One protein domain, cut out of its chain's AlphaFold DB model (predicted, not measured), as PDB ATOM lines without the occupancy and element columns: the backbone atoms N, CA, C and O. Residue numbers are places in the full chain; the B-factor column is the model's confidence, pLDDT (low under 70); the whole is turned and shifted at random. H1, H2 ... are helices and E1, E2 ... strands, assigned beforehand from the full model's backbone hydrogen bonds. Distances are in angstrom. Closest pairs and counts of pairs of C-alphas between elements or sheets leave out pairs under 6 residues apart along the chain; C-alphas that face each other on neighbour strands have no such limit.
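Overview. This is residues 42 to 124 of the 131 residues of the protein "Bm9817, isoform b" of Brugia malayi (UniProt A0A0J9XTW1). A single twisted sheet of antiparallel strands, with no named helix over either face, has one short helix, H1, leading away from one end as a tail. Strands E1 to E5 wind back and forth as a meander, each the antiparallel neighbour of the one before, while E3 and E4 bend partway and E5 runs on at an angle into the short E6, which returns beside the other end of E4. The printed part has 83 residues, with six named strands followed by one named helix, in the order E1 E2 E3 E4 E5 E6 H1, and its class is mostly strand. It is loose, with a radius of gyration of the C-alphas of 16.1 A, and spans 60 by 27 by 15 A, with H1 at one end of its length.

Arrangement. The sheet is branched at E4, residues 88 to 98, which has three neighbours. E3, residues 73 to 82, lies on one side of E4; E5, residues 101 to 107, and E6, residues 110 to 112, lie on the other side. E3 and E4 form an antiparallel hairpin at 173 degrees, with N 78 and O 93 2.7 A apart, within hydrogen-bond range. E5 is beside residues 93 to 98 of E4, at 130 degrees, with N 103 and O 96 at 2.7 A; E6 is beside residues 88 to 90, at 152 degrees, with N 90 and O 110 at 2.8 A. E3 bends by 53 degrees at residue 79 and E4 by 53 degrees at residue 94. E5 runs on into E6 across a break of 2 residues, at 76 degrees. On the other side of E3 from E4 is E2, residues 56 to 63, antiparallel at 164 degrees, with N 57 and O 81 at 2.7 A. E1, residues 44 to 48, is an edge strand beside E2, antiparallel at 168 degrees, with N 46 and O 60 at 2.8 A. H1, residues 114 to 124, is not on the sheet; its closest C-alpha to E4 is that of Leu 114, 6.2 A from that of Leu 88. Every O i to N i+4 pair in H1 is within hydrogen-bond range.

Along the chain. E1 begins at C-alpha 44, (159.205, 153.553, 212.909), and is 13.0 A long from first to last C-alpha. E2 measures 22.3 A, E3 26.6 A and E4, the longest strand by residues, 29.2 A, from C-alpha 88 at (158.289, 169.131, 233.724). E5 measures 16.2 A and E6 6.7 A. H1 measures 15.3 A and ends at C-alpha 124, (158.254, 185.031, 248.108).

Size, cuts and confidence. The C-alphas of Phe 68 and Ile 124, the two farthest apart, are 59.9 A apart, and residues 119 to 124 of H1 stand free. The printed part has no cut and no long link. Mean pLDDT of the printed part is 86.6; residues 42 to 43, 65 to 73 and 100 are under 70.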
ATOM      1  N   GLN A  42     161.286 147.233 210.370       58.59
ATOM      2  CA  GLN A  42     161.211 148.679 210.216       58.59
ATOM      3  C   GLN A  42     160.787 149.236 211.569       58.59
ATOM      4  O   GLN A  42     159.652 149.069 212.005       58.59
ATOM      5  N   THR A  43     161.752 149.807 212.284       63.00
ATOM      6  CA  THR A  43     161.470 150.554 213.505       63.00
ATOM      7  C   THR A  43     161.028 151.933 213.054       63.00
ATOM      8  O   THR A  43     161.829 152.684 212.497       63.00
ATOM      9  N   LEU A  44     159.747 152.241 213.228       76.88
ATOM     10  CA  LEU A  44     159.205 153.553 212.909       76.88
ATOM     11  C   LEU A  44     159.479 154.465 214.101       76.88
ATOM     12  O   LEU A  44     158.846 154.331 215.148       76.88
ATOM     13  N   ALA A  45     160.467 155.345 213.954       84.75
ATOM     14  CA  ALA A  45     160.771 156.376 214.935       84.75
ATOM     15  C   ALA A  45     160.082 157.691 214.543       84.75
ATOM     16  O   ALA A  45     160.149 158.118 213.390       84.75
ATOM     17  N   HIS A  46     159.434 158.336 215.505       91.00
ATOM     18  CA  HIS A  46     158.776 159.624 215.352       91.00
ATOM     19  C   HIS A  46     159.189 160.559 216.490       91.00
ATOM     20  O   HIS A  46     159.134 160.188 217.664       91.00
ATOM     21  N   LEU A  47     159.601 161.771 216.122       93.69
ATOM     22  CA  LEU A  47     159.964 162.839 217.042       93.69
ATOM     23  C   LEU A  47     158.803 163.831 217.148       93.69
ATOM     24  O   LEU A  47     158.402 164.419 216.145       93.69
ATOM     25  N   ASP A  48     158.323 164.044 218.368       94.75
ATOM     26  CA  ASP A  48     157.322 165.046 218.711       94.75
ATOM     27  C   ASP A  48     157.981 166.169 219.520       94.75
ATOM     28  O   ASP A  48     158.501 165.949 220.617       94.75
ATOM     29  N   THR A  49     157.977 167.376 218.956       96.38
ATOM     30  CA  THR A  49     158.498 168.585 219.603       96.38
ATOM     31  C   THR A  49     157.396 169.535 220.080       96.38
ATOM     32  O   THR A  49     157.687 170.649 220.507       96.38
ATOM     33  N   GLY A  50     156.117 169.162 219.967       91.88
ATOM     34  CA  GLY A  50     155.003 170.070 220.265       91.88
ATOM     35  C   GLY A  50     154.780 171.145 219.193       91.88
ATOM     36  O   GLY A  50     154.090 172.141 219.426       91.88
ATOM     37  N   GLY A  51     155.379 170.972 218.009       92.56
ATOM     38  CA  GLY A  51     155.230 171.878 216.871       92.56
ATOM     39  C   GLY A  51     155.691 173.302 217.189       92.56
ATOM     40  O   GLY A  51     156.806 173.513 217.660       92.56
ATOM     41  N   ASN A  52     154.823 174.285 216.936       93.69
ATOM     42  CA  ASN A  52     155.146 175.707 217.108       93.69
ATOM     43  C   ASN A  52     155.376 176.122 218.566       93.69
ATOM     44  O   ASN A  52     156.051 177.122 218.802       93.69
ATOM     45  N   ASN A  53     154.818 175.390 219.532       94.38
ATOM     46  CA  ASN A  53     154.955 175.741 220.945       94.38
ATOM     47  C   ASN A  53     156.312 175.329 221.518       94.38
ATOM     48  O   ASN A  53     156.703 175.867 222.549       94.38
ATOM     49  N   PHE A  54     157.005 174.388 220.861       95.25
ATOM     50  CA  PHE A  54     158.224 173.758 221.365       95.25
ATOM     51  C   PHE A  54     158.098 173.419 222.859       95.25
ATOM     52  O   PHE A  54     158.836 173.923 223.706       95.25
ATOM     53  N   ASP A  55     157.065 172.645 223.185       96.25
ATOM     54  CA  ASP A  55     156.632 172.400 224.562       96.25
ATOM     55  C   ASP A  55     156.947 170.985 225.063       96.25
ATOM     56  O   ASP A  55     156.593 170.608 226.180       96.25
ATOM     57  N   ARG A  56     157.619 170.195 224.228       96.75
ATOM     58  CA  ARG A  56     158.066 168.838 224.524       96.75
ATOM     59  C   ARG A  56     159.202 168.446 223.590       96.75
ATOM     60  O   ARG A  56     159.446 169.076 222.566       96.75
ATOM     61  N   PHE A  57     159.889 167.377 223.941       97.31
ATOM     62  CA  PHE A  57     160.846 166.665 223.115       97.31
ATOM     63  C   PHE A  57     160.679 165.181 223.427       97.31
ATOM     64  O   PHE A  57     161.236 164.685 224.405       97.31
ATOM     65  N   ILE A  58     159.859 164.483 222.644       96.38
ATOM     66  CA  ILE A  58     159.515 163.076 222.856       96.38
ATOM     67  C   ILE A  58     159.896 162.284 221.614       96.38
ATOM     68  O   ILE A  58     159.413 162.540 220.515       96.38
ATOM     69  N   VAL A  59     160.732 161.271 221.804       95.12
ATOM     70  CA  VAL A  59     161.012 160.258 220.794       95.12
ATOM     71  C   VAL A  59     160.086 159.082 221.045       95.12
ATOM     72  O   VAL A  59     160.037 158.524 222.141       95.12
ATOM     73  N   SER A  60     159.345 158.706 220.015       91.12
ATOM     74  CA  SER A  60     158.502 157.522 219.998       91.12
ATOM     75  C   SER A  60     159.055 156.527 218.992       91.12
ATOM     76  O   SER A  60     159.362 156.878 217.860       91.12
ATOM     77  N   GLU A  61     159.208 155.281 219.408       88.94
ATOM     78  CA  GLU A  61     159.634 154.179 218.555       88.94
ATOM     79  C   GLU A  61     158.540 153.124 218.550       88.94
ATOM     80  O   GLU A  61     158.112 152.675 219.616       88.94
ATOM     81  N   ARG A  62     158.122 152.682 217.364       84.69
ATOM     82  CA  ARG A  62     157.289 151.493 217.193       84.69
ATOM     83  C   ARG A  62     158.117 150.385 216.550       84.69
ATOM     84  O   ARG A  62     158.753 150.586 215.516       84.69
ATOM     85  N   ARG A  63     158.119 149.216 217.186       77.94
ATOM     86  CA  ARG A  63     158.740 147.989 216.686       77.94
ATOM     87  C   ARG A  63     157.655 146.993 216.329       77.94
ATOM     88  O   ARG A  63     156.825 146.646 217.171       77.94
ATOM     89  N   ASN A  64     157.719 146.511 215.098       71.81
ATOM     90  CA  ASN A  64     156.853 145.450 214.623       71.81
ATOM     91  C   ASN A  64     157.618 144.135 214.637       71.81
ATOM     92  O   ASN A  64     158.644 143.984 213.969       71.81
ATOM     93  N   ASP A  65     157.094 143.183 215.399       64.19
ATOM     94  CA  ASP A  65     157.645 141.833 215.460       64.19
ATOM     95  C   ASP A  65     157.187 140.991 214.247       64.19
ATOM     96  O   ASP A  65     157.779 139.949 213.970       64.19
ATOM     97  N   ASN A  66     156.175 141.455 213.490       62.66
ATOM     98  CA  ASN A  66     155.646 140.773 212.307       62.66
ATOM     99  C   ASN A  66     155.267 141.766 211.176       62.66
ATOM    100  O   ASN A  66     154.325 142.541 211.351       62.66
ATOM    101  N   PRO A  67     155.948 141.745 210.011       60.16
ATOM    102  CA  PRO A  67     155.716 142.698 208.915       60.16
ATOM    103  C   PRO A  67     154.347 142.549 208.228       60.16
ATOM    104  O   PRO A  67     153.882 143.489 207.594       60.16
ATOM    105  N   PHE A  68     153.666 141.406 208.368       62.56
ATOM    106  CA  PHE A  68     152.333 141.189 207.782       62.56
ATOM    107  C   PHE A  68     151.185 141.748 208.636       62.56
ATOM    108  O   PHE A  68     150.070 141.919 208.145       62.56
ATOM    109  N   LEU A  69     151.449 142.030 209.913       60.88
ATOM    110  CA  LEU A  69     150.475 142.535 210.885       60.88
ATOM    111  C   LEU A  69     150.862 143.926 211.397       60.88
ATOM    112  O   LEU A  69     150.492 144.288 212.511       60.88
ATOM    113  N   ASP A  70     151.577 144.699 210.573       53.66
ATOM    114  CA  ASP A  70     152.097 146.044 210.871       53.66
ATOM    115  C   ASP A  70     151.033 146.965 211.517       53.66
ATOM    116  O   ASP A  70     151.292 147.698 212.470       53.66
ATOM    117  N   TRP A  71     149.774 146.837 211.087       57.41
ATOM    118  CA  TRP A  71     148.645 147.610 211.613       57.41
ATOM    119  C   TRP A  71     147.936 146.986 212.837       57.41
ATOM    120  O   TRP A  71     147.174 147.678 213.517       57.41
ATOM    121  N   VAL A  72     148.159 145.696 213.130       61.53
ATOM    122  CA  VAL A  72     147.375 144.914 214.108       61.53
ATOM    123  C   VAL A  72     148.077 144.740 215.443       61.53
ATOM    124  O   VAL A  72     147.397 144.855 216.453       61.53
ATOM    125  N   VAL A  73     149.383 144.449 215.490       66.75
ATOM    126  CA  VAL A  73     150.106 144.267 216.764       66.75
ATOM    127  C   VAL A  73     151.546 144.765 216.655       66.75
ATOM    128  O   VAL A  73     152.339 144.220 215.889       66.75
ATOM    129  N   GLY A  74     151.911 145.744 217.480       77.88
ATOM    130  CA  GLY A  74     153.273 146.267 217.594       77.88
ATOM    131  C   GLY A  74     153.630 146.600 219.039       77.88
ATOM    132  O   GLY A  74     152.759 146.688 219.899       77.88
ATOM    133  N   ARG A  75     154.914 146.789 219.334       86.25
ATOM    134  CA  ARG A  75     155.372 147.345 220.616       86.25
ATOM    135  C   ARG A  75     155.779 148.786 220.402       86.25
ATOM    136  O   ARG A  75     156.386 149.099 219.380       86.25
ATOM    137  N   PHE A  76     155.498 149.650 221.363       88.44
ATOM    138  CA  PHE A  76     155.955 151.029 221.319       88.44
ATOM    139  C   PHE A  76     156.706 151.418 222.589       88.44
ATOM    140  O   PHE A  76     156.470 150.896 223.679       88.44
ATOM    141  N   ASN A  77     157.615 152.367 222.423       92.81
ATOM    142  CA  ASN A  77     158.359 153.015 223.487       92.81
ATOM    143  C   ASN A  77     158.320 154.525 223.240       92.81
ATOM    144  O   ASN A  77     158.494 154.960 222.105       92.81
ATOM    145  N   ARG A  78     158.079 155.323 224.276       94.25
ATOM    146  CA  ARG A  78     158.113 156.787 224.230       94.25
ATOM    147  C   ARG A  78     159.020 157.285 225.335       94.25
ATOM    148  O   ARG A  78     158.824 156.929 226.497       94.25
ATOM    149  N   GLN A  79     159.991 158.108 224.980       96.44
ATOM    150  CA  GLN A  79     160.958 158.660 225.917       96.44
ATOM    151  C   GLN A  79     161.201 160.128 225.620       96.44
ATOM    152  O   GLN A  79     161.230 160.523 224.457       96.44
ATOM    153  N   GLY A  80     161.396 160.933 226.658       96.62
ATOM    154  CA  GLY A  80     161.729 162.336 226.464       96.62
ATOM    155  C   GLY A  80     161.291 163.248 227.593       96.62
ATOM    156  O   GLY A  80     161.204 162.843 228.751       96.62
ATOM    157  N   LEU A  81     161.029 164.495 227.232       97.50
ATOM    158  CA  LEU A  81     160.663 165.583 228.125       97.50
ATOM    159  C   LEU A  81     159.369 166.225 227.630       97.50
ATOM    160  O   LEU A  81     159.215 166.446 226.436       97.50
ATOM    161  N   ASP A  82     158.453 166.544 228.531       97.31
ATOM    162  CA  ASP A  82     157.206 167.248 228.224       97.31
ATOM    163  C   ASP A  82     157.003 168.352 229.260       97.31
ATOM    164  O   ASP A  82     157.019 168.081 230.460       97.31
ATOM    165  N   TRP A  83     156.870 169.596 228.806       96.75
ATOM    166  CA  TRP A  83     156.580 170.758 229.646       96.75
ATOM    167  C   TRP A  83     155.324 171.520 229.214       96.75
ATOM    168  O   TRP A  83     155.093 172.659 229.629       96.75
ATOM    169  N   SER A  84     154.467 170.879 228.420       95.44
ATOM    170  CA  SER A  84     153.283 171.487 227.809       95.44
ATOM    171  C   SER A  84     152.213 171.944 228.796       95.44
ATOM    172  O   SER A  84     151.486 172.900 228.534       95.44
ATOM    173  N   ASN A  85     152.123 171.305 229.963       93.19
ATOM    174  CA  ASN A  85     151.165 171.660 231.013       93.19
ATOM    175  C   ASN A  85     151.747 172.626 232.075       93.19
ATOM    176  O   ASN A  85     151.056 172.979 233.037       93.19
ATOM    177  N   GLY A  86     153.002 173.058 231.912       92.50
ATOM    178  CA  GLY A  86     153.736 173.911 232.854       92.50
ATOM    179  C   GLY A  86     154.476 173.164 233.973       92.50
ATOM    180  O   GLY A  86     155.237 173.787 234.713       92.50
ATOM    181  N   ASN A  87     154.290 171.851 234.102       95.75
ATOM    182  CA  ASN A  87     155.147 170.974 234.899       95.75
ATOM    183  C   ASN A  87     156.172 170.310 233.981       95.75
ATOM    184  O   ASN A  87     155.910 170.151 232.798       95.75
ATOM    185  N   LEU A  88     157.323 169.897 234.510       96.44
ATOM    186  CA  LEU A  88     158.289 169.131 233.724       96.44
ATOM    187  C   LEU A  88     158.042 167.643 233.939       96.44
ATOM    188  O   LEU A  88     158.208 167.139 235.048       96.44
ATOM    189  N   ARG A  89     157.680 166.931 232.880       97.25
ATOM    190  CA  ARG A  89     157.514 165.481 232.877       97.25
ATOM    191  C   ARG A  89     158.671 164.821 232.136       97.25
ATOM    192  O   ARG A  89     158.904 165.082 230.961       97.25
ATOM    193  N   LEU A  90     159.362 163.914 232.816       97.50
ATOM    194  CA  LEU A  90     160.245 162.927 232.203       97.50
ATOM    195  C   LEU A  90     159.361 161.804 231.667       97.50
ATOM    196  O   LEU A  90     158.769 161.066 232.449       97.50
ATOM    197  N   VAL A  91     159.226 161.696 230.351       97.06
ATOM    198  CA  VAL A  91     158.409 160.673 229.693       97.06
ATOM    199  C   VAL A  91     159.227 159.392 229.567       97.06
ATOM    200  O   VAL A  91     160.333 159.409 229.030       97.06
ATOM    201  N   ASN A  92     158.681 158.276 230.050       96.25
ATOM    202  CA  ASN A  92     159.231 156.936 229.842       96.25
ATOM    203  C   ASN A  92     158.087 155.919 229.860       96.25
ATOM    204  O   ASN A  92     157.706 155.409 230.916       96.25
ATOM    205  N   ILE A  93     157.504 155.679 228.690       95.12
ATOM    206  CA  ILE A  93     156.301 154.869 228.517       95.12
ATOM    207  C   ILE A  93     156.611 153.739 227.551       95.12
ATOM    208  O   ILE A  93     157.141 153.963 226.468       95.12
ATOM    209  N   GLN A  94     156.224 152.527 227.913       92.81
ATOM    210  CA  GLN A  94     156.299 151.360 227.047       92.81
ATOM    211  C   GLN A  94     154.939 150.685 226.990       92.81
ATOM    212  O   GLN A  94     154.216 150.594 227.989       92.81
ATOM    213  N   GLY A  95     154.593 150.181 225.818       90.56
ATOM    214  CA  GLY A  95     153.303 149.559 225.618       90.56
ATOM    215  C   GLY A  95     153.220 148.729 224.357       90.56
ATOM    216  O   GLY A  95     154.192 148.562 223.619       90.56
ATOM    217  N   ASN A  96     152.021 148.214 224.131       88.19
ATOM    218  CA  ASN A  96     151.675 147.451 222.947       88.19
ATOM    219  C   ASN A  96     150.629 148.231 222.160       88.19
ATOM    220  O   ASN A  96     149.679 148.749 222.730       88.19
ATOM    221  N   SER A  97     150.781 148.293 220.853       79.81
ATOM    222  CA  SER A  97     149.784 148.817 219.936       79.81
ATOM    223  C   SER A  97     148.980 147.647 219.385       79.81
ATOM    224  O   SER A  97     149.572 146.743 218.804       79.81
ATOM    225  N   ILE A  98     147.661 147.641 219.566       80.31
ATOM    226  CA  ILE A  98     146.753 146.613 219.047       80.31
ATOM    227  C   ILE A  98     145.688 147.300 218.190       80.31
ATOM    228  O   ILE A  98     144.970 148.165 218.683       80.31
ATOM    229  N   LEU A  99     145.583 146.933 216.911       76.38
ATOM    230  CA  LEU A  99     144.611 147.486 215.955       76.38
ATOM    231  C   LEU A  99     144.633 149.027 215.914       76.38
ATOM    232  O   LEU A  99     143.598 149.686 215.977       76.38
ATOM    233  N   GLY A 100     145.833 149.610 215.891       69.19
ATOM    234  CA  GLY A 100     146.029 151.064 215.931       69.19
ATOM    235  C   GLY A 100     145.830 151.727 217.303       69.19
ATOM    236  O   GLY A 100     146.142 152.907 217.435       69.19
ATOM    237  N   SER A 101     145.383 150.994 218.326       80.12
ATOM    238  CA  SER A 101     145.210 151.509 219.690       80.12
ATOM    239  C   SER A 101     146.439 151.231 220.548       80.12
ATOM    240  O   SER A 101     146.905 150.099 220.607       80.12
ATOM    241  N   ASP A 102     146.940 152.237 221.258       83.69
ATOM    242  CA  ASP A 102     148.092 152.087 222.150       83.69
ATOM    243  C   ASP A 102     147.644 151.714 223.572       83.69
ATOM    244  O   ASP A 102     146.985 152.488 224.262       83.69
ATOM    245  N   LEU A 103     148.043 150.528 224.029       87.19
ATOM    246  CA  LEU A 103     147.903 150.058 225.402       87.19
ATOM    247  C   LEU A 103     149.211 150.288 226.163       87.19
ATOM    248  O   LEU A 103     150.230 149.656 225.879       87.19
ATOM    249  N   ILE A 104     149.173 151.166 227.162       88.75
ATOM    250  CA  ILE A 104     150.308 151.410 228.054       88.75
ATOM    251  C   ILE A 104     150.440 150.232 229.020       88.75
ATOM    252  O   ILE A 104     149.506 149.914 229.751       88.75
ATOM    253  N   VAL A 105     151.610 149.595 229.025       88.75
ATOM    254  CA  VAL A 105     151.908 148.454 229.906       88.75
ATOM    255  C   VAL A 105     152.812 148.893 231.052       88.75
ATOM    256  O   VAL A 105     152.632 148.467 232.188       88.75
ATOM    257  N   HIS A 106     153.773 149.770 230.765       91.69
ATOM    258  CA  HIS A 106     154.668 150.331 231.763       91.69
ATOM    259  C   HIS A 106     154.757 151.840 231.578       91.69
ATOM    260  O   HIS A 106     155.269 152.309 230.563       91.69
ATOM    261  N   ASP A 107     154.314 152.586 232.582       93.88
ATOM    262  CA  ASP A 107     154.596 154.012 232.694       93.88
ATOM    263  C   ASP A 107     155.579 154.223 233.848       93.88
ATOM    264  O   ASP A 107     155.289 153.902 235.000       93.88
ATOM    265  N   ARG A 108     156.778 154.703 233.519       95.31
ATOM    266  CA  ARG A 108     157.826 155.091 234.474       95.31
ATOM    267  C   ARG A 108     158.093 156.590 234.404       95.31
ATOM    268  O   ARG A 108     159.185 157.040 234.749       95.31
ATOM    269  N   SER A 109     157.132 157.345 233.885       94.94
ATOM    270  CA  SER A 109     157.256 158.785 233.784       94.94
ATOM    271  C   SER A 109     157.289 159.414 235.169       94.94
ATOM    272  O   SER A 109     156.620 158.956 236.094       94.94
ATOM    273  N   VAL A 110     158.042 160.498 235.293       96.75
ATOM    274  CA  VAL A 110     158.130 161.281 236.526       96.75
ATOM    275  C   VAL A 110     157.655 162.687 236.226       96.75
ATOM    276  O   VAL A 110     158.077 163.273 235.233       96.75
ATOM    277  N   GLU A 111     156.795 163.231 237.080       96.56
ATOM    278  CA  GLU A 111     156.324 164.608 236.978       96.56
ATOM    279  C   GLU A 111     156.945 165.469 238.078       96.56
ATOM    280  O   GLU A 111     156.938 165.116 239.257       96.56
ATOM    281  N   ILE A 112     157.487 166.612 237.674       95.75
ATOM    282  CA  ILE A 112     158.085 167.620 238.541       95.75
ATOM    283  C   ILE A 112     157.166 168.846 238.490       95.75
ATOM    284  O   ILE A 112     157.033 169.452 237.421       95.75
ATOM    285  N   PRO A 113     156.541 169.252 239.612       95.12
ATOM    286  CA  PRO A 113     155.499 170.278 239.626       95.12
ATOM    287  C   PRO A 113     156.068 171.707 239.541       95.12
ATOM    288  O   PRO A 113     155.811 172.546 240.405       95.12
ATOM    289  N   LEU A 114     156.856 172.002 238.500       92.25
ATOM    290  CA  LEU A 114     157.558 173.279 238.321       92.25
ATOM    291  C   LEU A 114     156.629 174.482 238.449       92.25
ATOM    292  O   LEU A 114     156.995 175.472 239.078       92.25
ATOM    293  N   LYS A 115     155.404 174.385 237.929       91.88
ATOM    294  CA  LYS A 115     154.400 175.440 238.044       91.88
ATOM    295  C   LYS A 115     154.172 175.857 239.500       91.88
ATOM    296  O   LYS A 115     154.191 177.045 239.803       91.88
ATOM    297  N   GLN A 116     154.002 174.899 240.412       91.62
ATOM    298  CA  GLN A 116     153.779 175.179 241.835       91.62
ATOM    299  C   GLN A 116     155.009 175.816 242.486       91.62
ATOM    300  O   GLN A 116     154.878 176.766 243.255       91.62
ATOM    301  N   TRP A 117     156.201 175.335 242.131       91.31
ATOM    302  CA  TRP A 117     157.462 175.867 242.644       91.31
ATOM    303  C   TRP A 117     157.659 177.319 242.200       91.31
ATOM    304  O   TRP A 117     157.982 178.176 243.017       91.31
ATOM    305  N   LEU A 118     157.382 177.622 240.931       89.94
ATOM    306  CA  LEU A 118     157.445 178.982 240.396       89.94
ATOM    307  C   LEU A 118     156.394 179.902 241.028       89.94
ATOM    308  O   LEU A 118     156.697 181.063 241.296       89.94
ATOM    309  N   TYR A 119     155.182 179.414 241.310       89.44
ATOM    310  CA  TYR A 119     154.191 180.193 242.060       89.44
ATOM    311  C   TYR A 119     154.671 180.522 243.473       89.44
ATOM    312  O   TYR A 119     154.590 181.683 243.876       89.44
ATOM    313  N   ALA A 120     155.207 179.536 244.197       86.88
ATOM    314  CA  ALA A 120     155.747 179.745 245.535       86.88
ATOM    315  C   ALA A 120     156.899 180.761 245.514       86.88
ATOM    316  O   ALA A 120     156.874 181.741 246.256       86.88
ATOM    317  N   LEU A 121     157.856 180.607 244.596       87.44
ATOM    318  CA  LEU A 121     158.964 181.553 244.439       87.44
ATOM    319  C   LEU A 121     158.476 182.963 244.097       87.44
ATOM    320  O   LEU A 121     158.929 183.924 244.709       87.44
ATOM    321  N   ASN A 122     157.512 183.104 243.189       86.62
ATOM    322  CA  ASN A 122     156.942 184.410 242.859       86.62
ATOM    323  C   ASN A 122     156.213 185.054 244.044       86.62
ATOM    324  O   ASN A 122     156.247 186.273 244.166       86.62
ATOM    325  N   SER A 123     155.566 184.271 244.912       79.62
ATOM    326  CA  SER A 123     154.949 184.806 246.134       79.62
ATOM    327  C   SER A 123     155.972 185.260 247.176       79.62
ATOM    328  O   SER A 123     155.698 186.201 247.907       79.62
ATOM    329  N   ILE A 124     157.155 184.638 247.213       83.50
ATOM    330  CA  ILE A 124     158.254 185.031 248.108       83.50
ATOM    331  C   ILE A 124     158.990 186.264 247.565       83.50
ATOM    332  O   ILE A 124     159.404 187.132 248.328       83.50
TER     333      ILE A 124